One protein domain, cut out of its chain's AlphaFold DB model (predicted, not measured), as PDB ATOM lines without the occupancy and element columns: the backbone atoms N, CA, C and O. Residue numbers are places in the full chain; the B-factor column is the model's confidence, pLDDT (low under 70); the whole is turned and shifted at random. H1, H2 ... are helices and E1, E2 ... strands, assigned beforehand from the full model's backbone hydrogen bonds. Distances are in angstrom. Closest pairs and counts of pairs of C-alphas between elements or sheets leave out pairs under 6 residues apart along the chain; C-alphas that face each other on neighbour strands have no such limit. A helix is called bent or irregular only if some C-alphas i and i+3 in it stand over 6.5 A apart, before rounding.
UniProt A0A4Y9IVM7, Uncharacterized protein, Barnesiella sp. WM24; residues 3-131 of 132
ATOM      1  N   LEU A   3     156.428 162.365 169.591       98.50
ATOM      2  CA  LEU A   3     157.439 163.178 170.254       98.50
ATOM      3  C   LEU A   3     156.793 164.283 171.091       98.50
ATOM      4  O   LEU A   3     155.713 164.773 170.760       98.50
ATOM      5  N   HIS A   4     157.507 164.719 172.123       98.62
ATOM      6  CA  HIS A   4     157.088 165.778 173.034       98.62
ATOM      7  C   HIS A   4     158.042 166.972 172.987       98.62
ATOM      8  O   HIS A   4     159.237 166.824 172.704       98.62
ATOM      9  N   ARG A   5     157.528 168.166 173.288       98.06
ATOM     10  CA  ARG A   5     158.331 169.387 173.420       98.06
ATOM     11  C   ARG A   5     157.693 170.372 174.389       98.06
ATOM     12  O   ARG A   5     156.507 170.665 174.288       98.06
ATOM     13  N   PHE A   6     158.515 170.933 175.268       98.50
ATOM     14  CA  PHE A   6     158.169 172.129 176.030       98.50
ATOM     15  C   PHE A   6     158.522 173.376 175.219       98.50
ATOM     16  O   PHE A   6     159.624 173.472 174.663       98.50
ATOM     17  N   CYS A   7     157.585 174.311 175.129       97.75
ATOM     18  CA  CYS A   7     157.741 175.549 174.389       97.75
ATOM     19  C   CYS A   7     157.051 176.730 175.080       97.75
ATOM     20  O   CYS A   7     156.233 176.576 175.989       97.75
ATOM     21  N   SER A   8     157.402 177.935 174.628       97.81
ATOM     22  CA  SER A   8     156.728 179.158 175.068       97.81
ATOM     23  C   SER A   8     155.314 179.249 174.493       97.81
ATOM     24  O   SER A   8     155.050 178.744 173.396       97.81
ATOM     25  N   ALA A   9     154.429 179.992 175.158       97.81
ATOM     26  CA  ALA A   9     153.082 180.249 174.641       97.81
ATOM     27  C   ALA A   9     153.121 180.883 173.236       97.81
ATOM     28  O   ALA A   9     152.361 180.499 172.353       97.81
ATOM     29  N   LYS A  10     154.082 181.786 172.991       97.56
ATOM     30  CA  LYS A  10     154.272 182.442 171.686       97.56
ATOM     31  C   LYS A  10     154.666 181.465 170.577       97.56
ATOM     32  O   LYS A  10     154.195 181.600 169.451       97.56
ATOM     33  N   GLU A  11     155.549 180.515 170.884       98.06
ATOM     34  CA  GLU A  11     155.946 179.456 169.948       98.06
ATOM     35  C   GLU A  11     154.742 178.567 169.614       98.06
ATOM     36  O   GLU A  11     154.501 178.282 168.442       98.06
ATOM     37  N   PHE A  12     153.943 178.200 170.620       98.38
ATOM     38  CA  PHE A  12     152.742 177.391 170.422       98.38
ATOM     39  C   PHE A  12     151.658 178.108 169.605       98.38
ATOM     40  O   PHE A  12     151.108 177.521 168.679       98.38
ATOM     41  N   GLU A  13     151.385 179.385 169.875       98.38
ATOM     42  CA  GLU A  13     150.427 180.176 169.092       98.38
ATOM     43  C   GLU A  13     150.830 180.265 167.612       98.38
ATOM     44  O   GLU A  13     149.984 180.154 166.726       98.38
ATOM     45  N   ALA A  14     152.123 180.452 167.329       98.31
ATOM     46  CA  ALA A  14     152.648 180.457 165.964       98.31
ATOM     47  C   ALA A  14     152.505 179.088 165.288       98.31
ATOM     48  O   ALA A  14     152.011 179.001 164.164       98.31
ATOM     49  N   PHE A  15     152.834 178.014 166.006       98.31
ATOM     50  CA  PHE A  15     152.598 176.651 165.542       98.31
ATOM     51  C   PHE A  15     151.117 176.404 165.204       98.31
ATOM     52  O   PHE A  15     150.808 175.867 164.142       98.31
ATOM     53  N   GLN A  16     150.182 176.839 166.054       98.06
ATOM     54  CA  GLN A  16     148.744 176.667 165.822       98.06
ATOM     55  C   GLN A  16     148.233 177.428 164.593       98.06
ATOM     56  O   GLN A  16     147.346 176.927 163.904       98.06
ATOM     57  N   ARG A  17     148.807 178.595 164.279       98.06
ATOM     58  CA  ARG A  17     148.492 179.338 163.044       98.06
ATOM     59  C   ARG A  17     148.993 178.655 161.769       98.06
ATOM     60  O   ARG A  17     148.587 179.059 160.684       98.06
ATOM     61  N   GLY A  18     149.837 177.631 161.892       97.62
ATOM     62  CA  GLY A  18     150.510 176.988 160.763       97.62
ATOM     63  C   GLY A  18     151.747 177.745 160.289       97.62
ATOM     64  O   GLY A  18     152.207 177.520 159.171       97.62
ATOM     65  N   ASP A  19     152.295 178.634 161.125       98.06
ATOM     66  CA  ASP A  19     153.527 179.341 160.801       98.06
ATOM     67  C   ASP A  19     154.692 178.339 160.715       98.06
ATOM     68  O   ASP A  19     154.831 177.437 161.548       98.06
ATOM     69  N   LEU A  20     155.577 178.534 159.732       97.94
ATOM     70  CA  LEU A  20     156.848 177.820 159.677       97.94
ATOM     71  C   LEU A  20     157.794 178.395 160.734       97.94
ATOM     72  O   LEU A  20     158.390 179.460 160.549       97.94
ATOM     73  N   LEU A  21     157.956 177.674 161.838       98.12
ATOM     74  CA  LEU A  21     158.888 178.032 162.898       98.12
ATOM     75  C   LEU A  21     160.314 177.732 162.448       98.12
ATOM     76  O   LEU A  21     160.580 176.680 161.869       98.12
ATOM     77  N   VAL A  22     161.245 178.641 162.738       97.62
ATOM     78  CA  VAL A  22     162.657 178.522 162.347       97.62
ATOM     79  C   VAL A  22     163.559 178.795 163.549       97.62
ATOM     80  O   VAL A  22     163.483 179.854 164.168       97.62
ATOM     81  N   ASN A  23     164.459 177.861 163.846       95.12
ATOM     82  CA  ASN A  23     165.511 178.011 164.841       95.12
ATOM     83  C   ASN A  23     166.804 177.389 164.308       95.12
ATOM     84  O   ASN A  23     166.906 176.185 164.095       95.12
ATOM     85  N   ASN A  24     167.815 178.232 164.114       91.81
ATOM     86  CA  ASN A  24     169.130 177.827 163.619       91.81
ATOM     87  C   ASN A  24     170.182 177.734 164.731       91.81
ATOM     88  O   ASN A  24     171.373 177.653 164.438       91.81
ATOM     89  N   THR A  25     169.767 177.782 166.001       88.44
ATOM     90  CA  THR A  25     170.692 177.728 167.134       88.44
ATOM     91  C   THR A  25     171.424 176.397 167.141       88.44
ATOM     92  O   THR A  25     170.812 175.340 167.267       88.44
ATOM     93  N   ASP A  26     172.746 176.462 167.028       84.94
ATOM     94  CA  ASP A  26     173.615 175.308 167.189       84.94
ATOM     95  C   ASP A  26     174.057 175.208 168.654       84.94
ATOM     96  O   ASP A  26     174.890 175.986 169.136       84.94
ATOM     97  N   HIS A  27     173.463 174.267 169.388       79.44
ATOM     98  CA  HIS A  27     173.794 174.050 170.791       79.44
ATOM     99  C   HIS A  27     175.141 173.340 170.963       79.44
ATOM    100  O   HIS A  27     175.748 173.484 172.026       79.44
ATOM    101  N   SER A  28     175.652 172.655 169.932       74.06
ATOM    102  CA  SER A  28     176.971 172.009 169.970       74.06
ATOM    103  C   SER A  28     178.110 173.025 169.981       74.06
ATOM    104  O   SER A  28     179.096 172.859 170.694       74.06
ATOM    105  N   VAL A  29     177.945 174.144 169.272       71.25
ATOM    106  CA  VAL A  29     178.937 175.227 169.272       71.25
ATOM    107  C   VAL A  29     178.940 175.953 170.619       71.25
ATOM    108  O   VAL A  29     180.000 176.257 171.156       71.25
ATOM    109  N   LYS A  30     177.756 176.186 171.199       66.00
ATOM    110  CA  LYS A  30     177.617 176.919 172.469       66.00
ATOM    111  C   LYS A  30     177.988 176.103 173.702       66.00
ATOM    112  O   LYS A  30     178.446 176.665 174.688       66.00
ATOM    113  N   ARG A  31     177.757 174.787 173.680       64.62
ATOM    114  CA  ARG A  31     177.979 173.897 174.834       64.62
ATOM    115  C   ARG A  31     179.121 172.895 174.618       64.62
ATOM    116  O   ARG A  31     179.314 172.003 175.446       64.62
ATOM    117  N   GLY A  32     179.880 173.023 173.529       66.31
ATOM    118  CA  GLY A  32     180.916 172.066 173.139       66.31
ATOM    119  C   GLY A  32     180.355 170.652 172.929       66.31
ATOM    120  O   GLY A  32     179.193 170.466 172.575       66.31
ATOM    121  N   GLY A  33     181.151 169.620 173.232       63.72
ATOM    122  CA  GLY A  33     180.752 168.207 173.094       63.72
ATOM    123  C   GLY A  33     179.607 167.732 174.011       63.72
ATOM    124  O   GLY A  33     179.302 166.540 174.041       63.72
ATOM    125  N   ALA A  34     178.985 168.633 174.780       71.56
ATOM    126  CA  ALA A  34     177.860 168.333 175.661       71.56
ATOM    127  C   ALA A  34     176.524 168.174 174.914       71.56
ATOM    128  O   ALA A  34     175.557 167.696 175.500       71.56
ATOM    129  N   SER A  35     176.434 168.571 173.646       78.94
ATOM    130  CA  SER A  35     175.219 168.409 172.850       78.94
ATOM    131  C   SER A  35     175.562 168.345 171.363       78.94
ATOM    132  O   SER A  35     176.515 168.979 170.920       78.94
ATOM    133  N   THR A  36     174.801 167.575 170.588       83.06
ATOM    134  CA  THR A  36     174.853 167.595 169.112       83.06
ATOM    135  C   THR A  36     173.601 168.245 168.514       83.06
ATOM    136  O   THR A  36     173.228 167.993 167.365       83.06
ATOM    137  N   SER A  37     172.900 169.035 169.325       85.50
ATOM    138  CA  SER A  37     171.530 169.486 169.094       85.50
ATOM    139  C   SER A  37     171.518 170.794 168.313       85.50
ATOM    140  O   SER A  37     172.262 171.727 168.619       85.50
ATOM    141  N   VAL A  38     170.675 170.870 167.284       90.25
ATOM    142  CA  VAL A  38     170.568 172.049 166.417       90.25
ATOM    143  C   VAL A  38     169.100 172.357 166.163       90.25
ATOM    144  O   VAL A  38     168.374 171.516 165.636       90.25
ATOM    145  N   GLY A  39     168.697 173.581 166.493       93.88
ATOM    146  CA  GLY A  39     167.342 174.082 166.308       93.88
ATOM    147  C   GLY A  39     166.385 173.683 167.427       93.88
ATOM    148  O   GLY A  39     166.707 173.790 168.609       93.88
ATOM    149  N   PHE A  40     165.174 173.294 167.050       96.69
ATOM    150  CA  PHE A  40     164.152 172.804 167.964       96.69
ATOM    151  C   PHE A  40     164.403 171.339 168.267       96.69
ATOM    152  O   PHE A  40     164.602 170.558 167.342       96.69
ATOM    153  N   CYS A  41     164.365 170.971 169.541       96.19
ATOM    154  CA  CYS A  41     164.539 169.594 169.972       96.19
ATOM    155  C   CYS A  41     163.298 169.086 170.689       96.19
ATOM    156  O   CYS A  41     162.609 169.830 171.396       96.19
ATOM    157  N   PHE A  42     163.047 167.808 170.459       97.88
ATOM    158  CA  PHE A  42     161.939 167.031 170.970       97.88
ATOM    159  C   PHE A  42     162.491 165.783 171.664       97.88
ATOM    160  O   PHE A  42     163.614 165.348 171.387       97.88
ATOM    161  N   PHE A  43     161.695 165.191 172.542       97.81
ATOM    162  CA  PHE A  43     162.064 164.008 173.318       97.81
ATOM    163  C   PHE A  43     160.958 162.948 173.262       97.81
ATOM    164  O   PHE A  43     159.821 163.246 172.891       97.81
ATOM    165  N   LYS A  44     161.311 161.696 173.573       97.50
ATOM    166  CA  LYS A  44     160.372 160.557 173.593       97.50
ATOM    167  C   LYS A  44     159.898 160.205 174.998       97.50
ATOM    168  O   LYS A  44     158.896 159.518 175.139       97.50
ATOM    169  N   GLU A  45     160.660 160.602 176.007       96.88
ATOM    170  CA  GLU A  45     160.342 160.362 177.405       96.88
ATOM    171  C   GLU A  45     159.035 161.025 177.830       96.88
ATOM    172  O   GLU A  45     158.603 162.019 177.246       96.88
ATOM    173  N   ASP A  46     158.450 160.483 178.897       96.88
ATOM    174  CA  ASP A  46     157.270 161.051 179.532       96.88
ATOM    175  C   ASP A  46     157.545 162.515 179.946       96.88
ATOM    176  O   ASP A  46     158.545 162.775 180.633       96.88
ATOM    177  N   PRO A  47     156.695 163.483 179.553       97.69
ATOM    178  CA  PRO A  47     156.794 164.870 180.000       97.69
ATOM    179  C   PRO A  47     156.920 165.045 181.524       97.69
ATOM    180  O   PRO A  47     157.646 165.942 181.973       97.69
ATOM    181  N   GLU A  48     156.284 164.181 182.325       96.44
ATOM    182  CA  GLU A  48     156.392 164.184 183.790       96.44
ATOM    183  C   GLU A  48     157.811 163.894 184.276       96.44
ATOM    184  O   GLU A  48     158.259 164.501 185.248       96.44
ATOM    185  N   GLU A  49     158.548 163.020 183.595       94.81
ATOM    186  CA  GLU A  49     159.957 162.770 183.895       94.81
ATOM    187  C   GLU A  49     160.854 163.849 183.275       94.81
ATOM    188  O   GLU A  49     161.832 164.298 183.883       94.81
ATOM    189  N   ALA A  50     160.517 164.284 182.059       95.75
ATOM    190  CA  ALA A  50     161.315 165.207 181.266       95.75
ATOM    191  C   ALA A  50     161.470 166.584 181.911       95.75
ATOM    192  O   ALA A  50     162.554 167.176 181.872       95.75
ATOM    193  N   LYS A  51     160.418 167.078 182.574       95.69
ATOM    194  CA  LYS A  51     160.430 168.390 183.236       95.69
ATOM    195  C   LYS A  51     161.580 168.552 184.235       95.69
ATOM    196  O   LYS A  51     162.129 169.648 184.366       95.69
ATOM    197  N   HIS A  52     161.991 167.469 184.897       94.06
ATOM    198  CA  HIS A  52     163.036 167.499 185.918       94.06
ATOM    199  C   HIS A  52     164.406 167.862 185.336       94.06
ATOM    200  O   HIS A  52     165.077 168.753 185.853       94.06
ATOM    201  N   TRP A  53     164.815 167.225 184.237       92.88
ATOM    202  CA  TRP A  53     166.124 167.475 183.619       92.88
ATOM    203  C   TRP A  53     166.100 168.592 182.560       92.88
ATOM    204  O   TRP A  53     167.162 169.079 182.167       92.88
ATOM    205  N   LEU A  54     164.912 169.050 182.143       93.88
ATOM    206  CA  LEU A  54     164.719 170.220 181.271       93.88
ATOM    207  C   LEU A  54     164.531 171.550 182.023       93.88
ATOM    208  O   LEU A  54     164.451 172.617 181.407       93.88
ATOM    209  N   SER A  55     164.486 171.528 183.353       91.94
ATOM    210  CA  SER A  55     164.327 172.737 184.164       91.94
ATOM    211  C   SER A  55     165.432 173.769 183.911       91.94
ATOM    212  O   SER A  55     166.621 173.456 183.932       91.94
ATOM    213  N   GLY A  56     165.033 175.019 183.653       88.88
ATOM    214  CA  GLY A  56     165.941 176.146 183.397       88.88
ATOM    215  C   GLY A  56     166.523 176.233 181.977       88.88
ATOM    216  O   GLY A  56     167.202 177.214 181.654       88.88
ATOM    217  N   ILE A  57     166.257 175.249 181.110       89.94
ATOM    218  CA  ILE A  57     166.763 175.226 179.723       89.94
ATOM    219  C   ILE A  57     165.676 175.351 178.653       89.94
ATOM    220  O   ILE A  57     166.004 175.672 177.511       89.94
ATOM    221  N   VAL A  58     164.408 175.150 179.013       94.38
ATOM    222  CA  VAL A  58     163.242 175.337 178.136       94.38
ATOM    223  C   VAL A  58     162.221 176.279 178.775       94.38
ATOM    224  O   VAL A  58     162.323 176.626 179.954       94.38
ATOM    225  N   ASP A  59     161.239 176.692 177.983       97.25
ATOM    226  CA  ASP A  59     160.040 177.365 178.479       97.25
ATOM    227  C   ASP A  59     158.953 176.309 178.710       97.25
ATOM    228  O   ASP A  59     158.740 175.460 177.849       97.25
ATOM    229  N   PHE A  60     158.292 176.351 179.866       97.75
ATOM    230  CA  PHE A  60     157.302 175.369 180.324       97.75
ATOM    231  C   PHE A  60     155.850 175.811 180.108       97.75
ATOM    232  O   PHE A  60     154.937 175.134 180.581       97.75
ATOM    233  N   ASP A  61     155.621 176.924 179.403       98.06
ATOM    234  CA  ASP A  61     154.277 177.467 179.172       98.06
ATOM    235  C   ASP A  61     153.325 176.411 178.595       98.06
ATOM    236  O   ASP A  61     152.192 176.273 179.060       98.06
ATOM    237  N   VAL A  62     153.795 175.663 177.590       98.44
ATOM    238  CA  VAL A  62     153.032 174.605 176.927       98.44
ATOM    239  C   VAL A  62     153.926 173.392 176.684       98.44
ATOM    240  O   VAL A  62     155.047 173.516 176.192       98.44
ATOM    241  N   CYS A  63     153.416 172.203 176.992       98.62
ATOM    242  CA  CYS A  63     153.951 170.944 176.490       98.62
ATOM    243  C   CYS A  63     153.073 170.463 175.335       98.62
ATOM    244  O   CYS A  63     151.856 170.346 175.502       98.62
ATOM    245  N   ILE A  64     153.674 170.197 174.178       98.62
ATOM    246  CA  ILE A  64     152.993 169.627 173.013       98.62
ATOM    247  C   ILE A  64     153.435 168.186 172.792       98.62
ATOM    248  O   ILE A  64     154.620 167.876 172.921       98.62
ATOM    249  N   THR A  65     152.492 167.344 172.383       98.75
ATOM    250  CA  THR A  65     152.742 166.004 171.854       98.75
ATOM    251  C   THR A  65     152.349 165.996 170.385       98.75
ATOM    252  O   THR A  65     151.226 166.360 170.025       98.75
ATOM    253  N   VAL A  66     153.270 165.578 169.526       98.69
ATOM    254  CA  VAL A  66     153.108 165.599 168.071       98.69
ATOM    255  C   VAL A  66     153.423 164.239 167.469       98.69
ATOM    256  O   VAL A  66     154.303 163.516 167.938       98.69
ATOM    257  N   GLU A  67     152.721 163.905 166.394       98.62
ATOM    258  CA  GLU A  67     153.124 162.862 165.464       98.62
ATOM    259  C   GLU A  67     153.908 163.482 164.309       98.62
ATOM    260  O   GLU A  67     153.464 164.449 163.693       98.62
ATOM    261  N   VAL A  68     155.067 162.912 163.998       98.19
ATOM    262  CA  VAL A  68     155.949 163.399 162.933       98.19
ATOM    263  C   VAL A  68     156.621 162.241 162.198       98.19
ATOM    264  O   VAL A  68     156.831 161.173 162.782       98.19
ATOM    265  N   ASP A  69     156.963 162.430 160.927       97.94
ATOM    266  CA  ASP A  69     157.798 161.484 160.186       97.94
ATOM    267  C   ASP A  69     159.244 161.490 160.719       97.94
ATOM    268  O   ASP A  69     159.783 162.523 161.111       97.94
ATOM    269  N   GLU A  70     159.903 160.331 160.757       96.69
ATOM    270  CA  GLU A  70     161.290 160.258 161.239       96.69
ATOM    271  C   GLU A  70     162.262 161.049 160.349       96.69
ATOM    272  O   GLU A  70     163.264 161.556 160.842       96.69
ATOM    273  N   SER A  71     161.955 161.206 159.059       96.94
ATOM    274  CA  SER A  71     162.767 161.980 158.114       96.94
ATOM    275  C   SER A  71     162.742 163.494 158.359       96.94
ATOM    276  O   SER A  71     163.664 164.190 157.927       96.94
ATOM    277  N   ASP A  72     161.750 164.008 159.096       97.62
ATOM    278  CA  ASP A  72     161.633 165.430 159.447       97.62
ATOM    279  C   ASP A  72     162.483 165.827 160.668       97.62
ATOM    280  O   ASP A  72     162.633 167.016 160.978       97.62
ATOM    281  N   VAL A  73     163.075 164.852 161.364       97.62
ATOM    282  CA  VAL A  73     163.903 165.071 162.554       97.62
ATOM    283  C   VAL A  73     165.243 164.356 162.449       97.62
ATOM    284  O   VAL A  73     165.388 163.287 161.869       97.62
ATOM    285  N   LYS A  74     166.272 164.935 163.064       97.12
ATOM    286  CA  LYS A  74     167.587 164.311 163.189       97.12
ATOM    287  C   LYS A  74     167.810 163.865 164.623       97.12
ATOM    288  O   LYS A  74     167.736 164.676 165.546       97.12
ATOM    289  N   LYS A  75     168.166 162.593 164.799       96.50
ATOM    290  CA  LYS A  75     168.597 162.073 166.096       96.50
ATOM    291  C   LYS A  75     169.828 162.833 166.599       96.50
ATOM    292  O   LYS A  75     170.801 163.046 165.870       96.50
ATOM    293  N   SER A  76     169.768 163.230 167.857       93.94
ATOM    294  CA  SER A  76     170.760 164.018 168.566       93.94
ATOM    295  C   SER A  76     170.909 163.514 170.004       93.94
ATOM    296  O   SER A  76     170.247 162.560 170.420       93.94
ATOM    297  N   ARG A  77     171.827 164.114 170.758       92.75
ATOM    298  CA  ARG A  77     172.082 163.776 172.156       92.75
ATOM    299  C   ARG A  77     172.301 165.044 172.963       92.75
ATOM    300  O   ARG A  77     173.201 165.820 172.641       92.75
ATOM    301  N   GLY A  78     171.564 165.175 174.058       90.62
ATOM    302  CA  GLY A  78     171.762 166.209 175.065       90.62
ATOM    303  C   GLY A  78     172.417 165.654 176.328       90.62
ATOM    304  O   GLY A  78     172.217 164.494 176.697       90.62
ATOM    305  N   ARG A  79     173.224 166.482 176.994       90.88
ATOM    306  CA  ARG A  79     173.824 166.209 178.305       90.88
ATOM    307  C   ARG A  79     173.131 167.059 179.368       90.88
ATOM    308  O   ARG A  79     173.146 168.286 179.266       90.88
ATOM    309  N   TYR A  80     172.604 166.417 180.404       90.56
ATOM    310  CA  TYR A  80     171.838 167.050 181.479       90.56
ATOM    311  C   TYR A  80     172.380 166.650 182.845       90.56
ATOM    312  O   TYR A  80     173.116 165.671 182.975       90.56
ATOM    313  N   SER A  81     172.007 167.417 183.863       88.25
ATOM    314  CA  SER A  81     172.238 167.037 185.253       88.25
ATOM    315  C   SER A  81     171.306 165.894 185.645       88.25
ATOM    316  O   SER A  81     170.157 165.854 185.204       88.25
ATOM    317  N   THR A  82     171.773 164.996 186.507       88.44
ATOM    318  CA  THR A  82     170.877 164.101 187.247       88.44
ATOM    319  C   THR A  82     169.985 164.908 188.196       88.44
ATOM    320  O   THR A  82     170.307 166.047 188.549       88.44
ATOM    321  N   VAL A  83     168.857 164.322 188.608       83.06
ATOM    322  CA  VAL A  83     167.856 164.982 189.471       83.06
ATOM    323  C   VAL A  83     168.430 165.361 190.840       83.06
ATOM    324  O   VAL A  83     168.104 166.414 191.375       83.06
ATOM    325  N   ASP A  84     169.328 164.538 191.383       85.81
ATOM    326  CA  ASP A  84     170.056 164.804 192.631       85.81
ATOM    327  C   ASP A  84     171.207 165.815 192.475       85.81
ATOM    328  O   ASP A  84     171.875 166.137 193.456       85.81
ATOM    329  N   MET A  85     171.442 166.302 191.252       82.00
ATOM    330  CA  MET A  85     172.516 167.224 190.872       82.00
ATOM    331  C   MET A  85     173.937 166.729 191.178       82.00
ATOM    332  O   MET A  85     174.881 167.519 191.181       82.00
ATOM    333  N   GLN A  86     174.116 165.427 191.410       87.06
ATOM    334  CA  GLN A  86     175.416 164.827 191.740       87.06
ATOM    335  C   GLN A  86     176.125 164.218 190.526       87.06
ATOM    336  O   GLN A  86     177.281 163.805 190.621       87.06
ATOM    337  N   GLY A  87     175.458 164.166 189.376       89.19
ATOM    338  CA  GLY A  87     175.970 163.508 188.190       89.19
ATOM    339  C   GLY A  87     175.449 164.095 186.888       89.19
ATOM    340  O   GLY A  87     174.769 165.119 186.826       89.19
ATOM    341  N   VAL A  88     175.811 163.406 185.812       90.12
ATOM    342  CA  VAL A  88     175.464 163.776 184.446       90.12
ATOM    343  C   VAL A  88     174.772 162.602 183.775       90.12
ATOM    344  O   VAL A  88     175.233 161.466 183.862       90.12
ATOM    345  N   MET A  89     173.699 162.896 183.055       92.25
ATOM    346  CA  MET A  89     172.978 161.945 182.224       92.25
ATOM    347  C   MET A  89     172.952 162.413 180.771       92.25
ATOM    348  O   MET A  89     172.984 163.609 180.482       92.25
ATOM    349  N   TYR A  90     172.885 161.459 179.849       92.38
ATOM    350  CA  TYR A  90     172.707 161.740 178.429       92.38
ATOM    351  C   TYR A  90     171.318 161.282 178.003       92.38
ATOM    352  O   TYR A  90     170.935 160.150 178.302       92.38
ATOM    353  N   LYS A  91     170.583 162.149 177.305       94.25
ATOM    354  CA  LYS A  91     169.286 161.814 176.713       94.25
ATOM    355  C   LYS A  91     169.358 161.892 175.202       94.25
ATOM    356  O   LYS A  91     170.110 162.692 174.641       94.25
ATOM    357  N   GLU A  92     168.603 161.012 174.563       95.19
ATOM    358  CA  GLU A  92     168.393 161.059 173.127       95.19
ATOM    359  C   GLU A  92     167.389 162.169 172.811       95.19
ATOM    360  O   GLU A  92     166.363 162.293 173.473       95.19
ATOM    361  N   GLU A  93     167.692 162.975 171.802       95.44
ATOM    362  CA  GLU A  93     166.822 164.053 171.337       95.44
ATOM    363  C   GLU A  93     166.556 163.900 169.841       95.44
ATOM    364  O   GLU A  93     167.333 163.290 169.103       95.44
ATOM    365  N   TYR A  94     165.476 164.507 169.376       97.69
ATOM    366  CA  TYR A  94     165.088 164.550 167.973       97.69
ATOM    367  C   TYR A  94     164.977 166.012 167.581       97.69
ATOM    368  O   TYR A  94     164.085 166.703 168.065       97.69
ATOM    369  N   CYS A  95     165.910 166.509 166.770       97.00
ATOM    370  CA  CYS A  95     166.016 167.937 166.497       97.00
ATOM    371  C   CYS A  95     165.811 168.280 165.022       97.00
ATOM    372  O   CYS A  95     166.232 167.544 164.128       97.00
ATOM    373  N   CYS A  96     165.223 169.442 164.764       97.31
ATOM    374  CA  CYS A  96     165.044 170.008 163.435       97.31
ATOM    375  C   CYS A  96     165.233 171.531 163.477       97.31
ATOM    376  O   CYS A  96     164.996 172.194 164.486       97.31
ATOM    377  N   LYS A  97     165.659 172.125 162.360       97.62
ATOM    378  CA  LYS A  97     165.799 173.591 162.264       97.62
ATOM    379  C   LYS A  97     164.471 174.297 162.036       97.62
ATOM    380  O   LYS A  97     164.352 175.488 162.306       97.62
ATOM    381  N   THR A  98     163.496 173.573 161.502       97.88
ATOM    382  CA  THR A  98     162.194 174.124 161.151       97.88
ATOM    383  C   THR A  98     161.103 173.119 161.438       97.88
ATOM    384  O   THR A  98     161.294 171.944 161.120       97.88
ATOM    385  N   TYR A  99     159.961 173.583 161.924       97.88
ATOM    386  CA  TYR A  99     158.754 172.770 161.995       97.88
ATOM    387  C   TYR A  99     157.498 173.638 161.909       97.88
ATOM    388  O   TYR A  99     157.548 174.850 162.093       97.88
ATOM    389  N   ASP A 100     156.385 173.001 161.584       97.94
ATOM    390  CA  ASP A 100     155.064 173.591 161.395       97.94
ATOM    391  C   ASP A 100     154.014 172.521 161.734       97.94
ATOM    392  O   ASP A 100     154.353 171.348 161.925       97.94
ATOM    393  N   ASN A 101     152.742 172.906 161.813       97.31
ATOM    394  CA  ASN A 101     151.663 171.972 162.144       97.31
ATOM    395  C   ASN A 101     151.225 171.065 160.978       97.31
ATOM    396  O   ASN A 101     150.380 170.193 161.184       97.31
ATOM    397  N   TYR A 102     151.791 171.239 159.777       96.50
ATOM    398  CA  TYR A 102     151.523 170.372 158.629       96.50
ATOM    399  C   TYR A 102     152.352 169.090 158.708       96.50
ATOM    400  O   TYR A 102     151.830 168.003 158.471       96.50
ATOM    401  N   ARG A 103     153.637 169.214 159.057       97.25
ATOM    402  CA  ARG A 103     154.571 168.083 159.194       97.25
ATOM    403  C   ARG A 103     154.585 167.488 160.597       97.25
ATOM    404  O   ARG A 103     154.785 166.289 160.757       97.25
ATOM    405  N   PHE A 104     154.352 168.317 161.612       98.44
ATOM    406  CA  PHE A 104     154.301 167.899 163.008       98.44
ATOM    407  C   PHE A 104     152.845 167.972 163.450       98.44
ATOM    408  O   PHE A 104     152.360 169.006 163.905       98.44
ATOM    409  N   ARG A 105     152.117 166.872 163.273       98.44
ATOM    410  CA  ARG A 105     150.684 166.799 163.550       98.44
ATOM    411  C   ARG A 105     150.447 166.812 165.053       98.44
ATOM    412  O   ARG A 105     150.856 165.890 165.752       98.44
ATOM    413  N   LEU A 106     149.764 167.834 165.557       98.50
ATOM    414  CA  LEU A 106     149.420 167.924 166.978       98.50
ATOM    415  C   LEU A 106     148.488 166.775 167.390       98.50
ATOM    416  O   LEU A 106     147.448 166.569 166.766       98.50
ATOM    417  N   ILE A 107     148.856 166.056 168.450       98.50
ATOM    418  CA  ILE A 107     148.004 165.055 169.105       98.50
ATOM    419  C   ILE A 107     147.325 165.682 170.317       98.50
ATOM    420  O   ILE A 107     146.108 165.605 170.459       98.50
ATOM    421  N   GLU A 108     148.115 166.316 171.180       98.19
ATOM    422  CA  GLU A 108     147.644 166.951 172.408       98.19
ATOM    423  C   GLU A 108     148.579 168.095 172.810       98.19
ATOM    424  O   GLU A 108     149.731 168.187 172.376       98.19
ATOM    425  N   SER A 109     148.068 168.971 173.666       98.31
ATOM    426  CA  SER A 109     148.834 170.039 174.296       98.31
ATOM    427  C   SER A 109     148.309 170.282 175.703       98.31
ATOM    428  O   SER A 109     147.095 170.251 175.913       98.31
ATOM    429  N   THR A 110     149.194 170.593 176.644       98.31
ATOM    430  CA  THR A 110     148.828 170.934 178.024       98.31
ATOM    431  C   THR A 110     149.665 172.094 178.554       98.31
ATOM    432  O   THR A 110     150.845 172.225 178.233       98.31
ATOM    433  N   SER A 111     149.060 172.921 179.405       98.00
ATOM    434  CA  SER A 111     149.727 173.994 180.152       98.00
ATOM    435  C   SER A 111     149.933 173.648 181.634       98.00
ATOM    436  O   SER A 111     150.268 174.523 182.436       98.00
ATOM    437  N   SER A 112     149.730 172.383 182.030       97.31
ATOM    438  CA  SER A 112     149.848 171.917 183.424       97.31
ATOM    439  C   SER A 112     151.241 172.125 184.030       97.31
ATOM    440  O   SER A 112     151.370 172.199 185.249       97.31
ATOM    441  N   TYR A 113     152.272 172.262 183.193       96.69
ATOM    442  CA  TYR A 113     153.661 172.466 183.612       96.69
ATOM    443  C   TYR A 113     154.067 173.934 183.761       96.69
ATOM    444  O   TYR A 113     155.161 174.202 184.248       96.69
ATOM    445  N   SER A 114     153.206 174.883 183.386       95.50
ATOM    446  CA  SER A 114     153.541 176.317 183.331       95.50
ATOM    447  C   SER A 114     154.039 176.910 184.656       95.50
ATOM    448  O   SER A 114     154.784 177.886 184.657       95.50
ATOM    449  N   SER A 115     153.669 176.313 185.791       94.25
ATOM    450  CA  SER A 115     154.107 176.722 187.130       94.25
ATOM    451  C   SER A 115     155.259 175.886 187.701       94.25
ATOM    452  O   SER A 115     155.696 176.149 188.820       94.25
ATOM    453  N   TYR A 116     155.752 174.881 186.970       94.75
ATOM    454  CA  TYR A 116     156.722 173.912 187.481       94.75
ATOM    455  C   TYR A 116     158.106 174.526 187.726       94.75
ATOM    456  O   TYR A 116     158.708 174.313 188.777       94.75
ATOM    457  N   ALA A 117     158.604 175.298 186.760       92.75
ATOM    458  CA  ALA A 117     159.898 175.961 186.832       92.75
ATOM    459  C   ALA A 117     159.859 177.292 186.066       92.75
ATOM    460  O   ALA A 117     159.073 177.434 185.126       92.75
ATOM    461  N   PRO A 118     160.715 178.272 186.413       93.56
ATOM    462  CA  PRO A 118     160.831 179.494 185.630       93.56
ATOM    463  C   PRO A 118     161.243 179.197 184.185       93.56
ATOM    464  O   PRO A 118     162.201 178.461 183.942       93.56
ATOM    465  N   ASN A 119     160.560 179.834 183.235       95.50
ATOM    466  CA  ASN A 119     160.903 179.756 181.818       95.50
ATOM    467  C   ASN A 119     162.338 180.208 181.550       95.50
ATOM    468  O   ASN A 119     162.789 181.236 182.072       95.50
ATOM    469  N   HIS A 120     163.024 179.491 180.663       92.88
ATOM    470  CA  HIS A 120     164.347 179.854 180.176       92.88
ATOM    471  C   HIS A 120     164.398 181.288 179.628       92.88
ATOM    472  O   HIS A 120     165.320 182.038 179.949       92.88
ATOM    473  N   SER A 121     163.396 181.712 178.858       92.62
ATOM    474  CA  SER A 121     163.308 183.078 178.327       92.62
ATOM    475  C   SER A 121     163.236 184.139 179.430       92.62
ATOM    476  O   SER A 121     163.879 185.189 179.326       92.62
ATOM    477  N   THR A 122     162.527 183.853 180.526       92.69
ATOM    478  CA  THR A 122     162.463 184.722 181.709       92.69
ATOM    479  C   THR A 122     163.799 184.760 182.441       92.69
ATOM    480  O   THR A 122     164.296 185.851 182.727       92.69
ATOM    481  N   LEU A 123     164.411 183.598 182.694       92.06
ATOM    482  CA  LEU A 123     165.719 183.506 183.348       92.06
ATOM    483  C   LEU A 123     166.794 184.251 182.555       92.06
ATOM    484  O   LEU A 123     167.544 185.036 183.128       92.06
ATOM    485  N   LYS A 124     166.814 184.083 181.230       90.56
ATOM    486  CA  LYS A 124     167.741 184.777 180.334       90.56
ATOM    487  C   LYS A 124     167.566 186.293 180.365       90.56
ATOM    488  O   LYS A 124     168.548 187.021 180.285       90.56
ATOM    489  N   ARG A 125     166.328 186.782 180.488       92.25
ATOM    490  CA  ARG A 125     166.048 188.219 180.628       92.25
ATOM    491  C   ARG A 125     166.508 188.769 181.978       92.25
ATOM    492  O   ARG A 125     166.977 189.899 182.029       92.25
ATOM    493  N   MET A 126     166.340 188.004 183.056       92.44
ATOM    494  CA  MET A 126     166.710 188.430 184.411       92.44
ATOM    495  C   MET A 126     168.217 188.354 184.663       92.44
ATOM    496  O   MET A 126     168.767 189.223 185.331       92.44
ATOM    497  N   PHE A 127     168.877 187.330 184.122       91.12
ATOM    498  CA  PHE A 127     170.280 187.018 184.388       91.12
ATOM    499  C   PHE A 127     171.068 186.816 183.086       91.12
ATOM    500  O   PHE A 127     171.640 185.747 182.877       91.12
ATOM    501  N   PRO A 128     171.113 187.814 182.186       85.94
ATOM    502  CA  PRO A 128     171.699 187.650 180.854       85.94
ATOM    503  C   PRO A 128     173.160 187.189 180.895       85.94
ATOM    504  O   PRO A 128     173.578 186.424 180.032       85.94
ATOM    505  N   GLU A 129     173.907 187.586 181.927       83.81
ATOM    506  CA  GLU A 129     175.332 187.275 182.084       83.81
ATOM    507  C   GLU A 129     175.625 185.787 182.331       83.81
ATOM    508  O   GLU A 129     176.730 185.322 182.072       83.81
ATOM    509  N   ILE A 130     174.626 185.019 182.777       78.81
ATOM    510  CA  ILE A 130     174.747 183.572 183.027       78.81
ATOM    511  C   ILE A 130     174.445 182.759 181.750       78.81
ATOM    512  O   ILE A 130     174.769 181.576 181.669       78.81
ATOM    513  N   PHE A 131     173.840 183.381 180.732       72.50
ATOM    514  CA  PHE A 131     173.369 182.723 179.504       72.50
ATOM    515  C   PHE A 131     174.109 183.188 178.234       72.50
ATOM    516  O   PHE A 131     173.545 183.094 177.134       72.50
TER     517      PHE A 131
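What this domain is: This is residues 3 to 131 of the 132 residues of an uncharacterized protein of Barnesiella sp. WM24 (UniProt A0A4Y9IVM7). Two small three-stranded sheets stand edge to edge in the core, edge strand E1 of one beside edge strand E2 of the other; H1 and H3 pack on opposite faces of the first sheet. H2 sits by E4 of the second sheet, and residues 125 to 130, past most of H4, stick out. The printed part has 129 residues with four named helices and six named strands, in the order E1 H1 H2 E2 H3 E3 E4 E5 E6 H4. Both sheets, E1 - E3 - E6 and E2 - E5 - E4, are antiparallel, and the class is mixed, helices and strands. The whole is compact, with a radius of gyration of the C-alphas of 14.1 A and spans of 40 by 30 by 28 A.

How they stand to each other: Start at inner strand E3, residues 62 to 68, with edge strands E1, residues 3 to 7, and E6, residues 104 to 110. Look for N 5 and O 64, 2.9 A apart, and N 65 and O 108, 2.9 A apart, within hydrogen-bond range. H1, residues 9 to 17, is on this sheet at a height of 9.6 A. H3, residues 47 to 54, is on the opposite face at 8.7 A, over E1. In the other sheet, E5, residues 88 to 96, is inner, between E2, residues 40 to 42, and E4, residues 74 to 81. There N 42 and O 94 are 2.8 A apart and N 78 and O 91 are 2.9 A apart. E4 and E5 form a hairpin, and E5 bends by 52 degrees at residue 92. The closest C-alphas of E1 and E2 are those of Arg 5 and Phe 42, 5.0 A apart. H2, residues 27 to 34, only grazes this second sheet; its closest C-alphas with E4 are those of Ala 34 and Arg 79, 5.3 A apart. H4, residues 120 to 126, is on neither sheet and touches no helix. Every O i to N i+4 pair is within hydrogen-bond range in H1 and H4, against 2 of 4 in H2 and 2 of 4 in H3.

Where its parts are: Find C-alpha 3 at (157.439, 163.178, 170.254), where E1 begins. From C-alpha 88 at (175.464, 163.776, 184.446), E5 runs 24.3 A; E4 spans 22.7 A, E3 18.2 A, E6 16.3 A, E1 13.0 A and H1 12.5 A. H2 is irregular: C-alphas 30 and 33 are 9.3 A apart. H4 ends at C-alpha 126, (166.710, 188.430, 184.411).

The domain as a whole: The two C-alphas farthest apart are those of Arg 17 and Gln 86, 41.9 A. The printed part has no cut and no long link. Its mean pLDDT is 92.9; residues 30 to 33 are under 70.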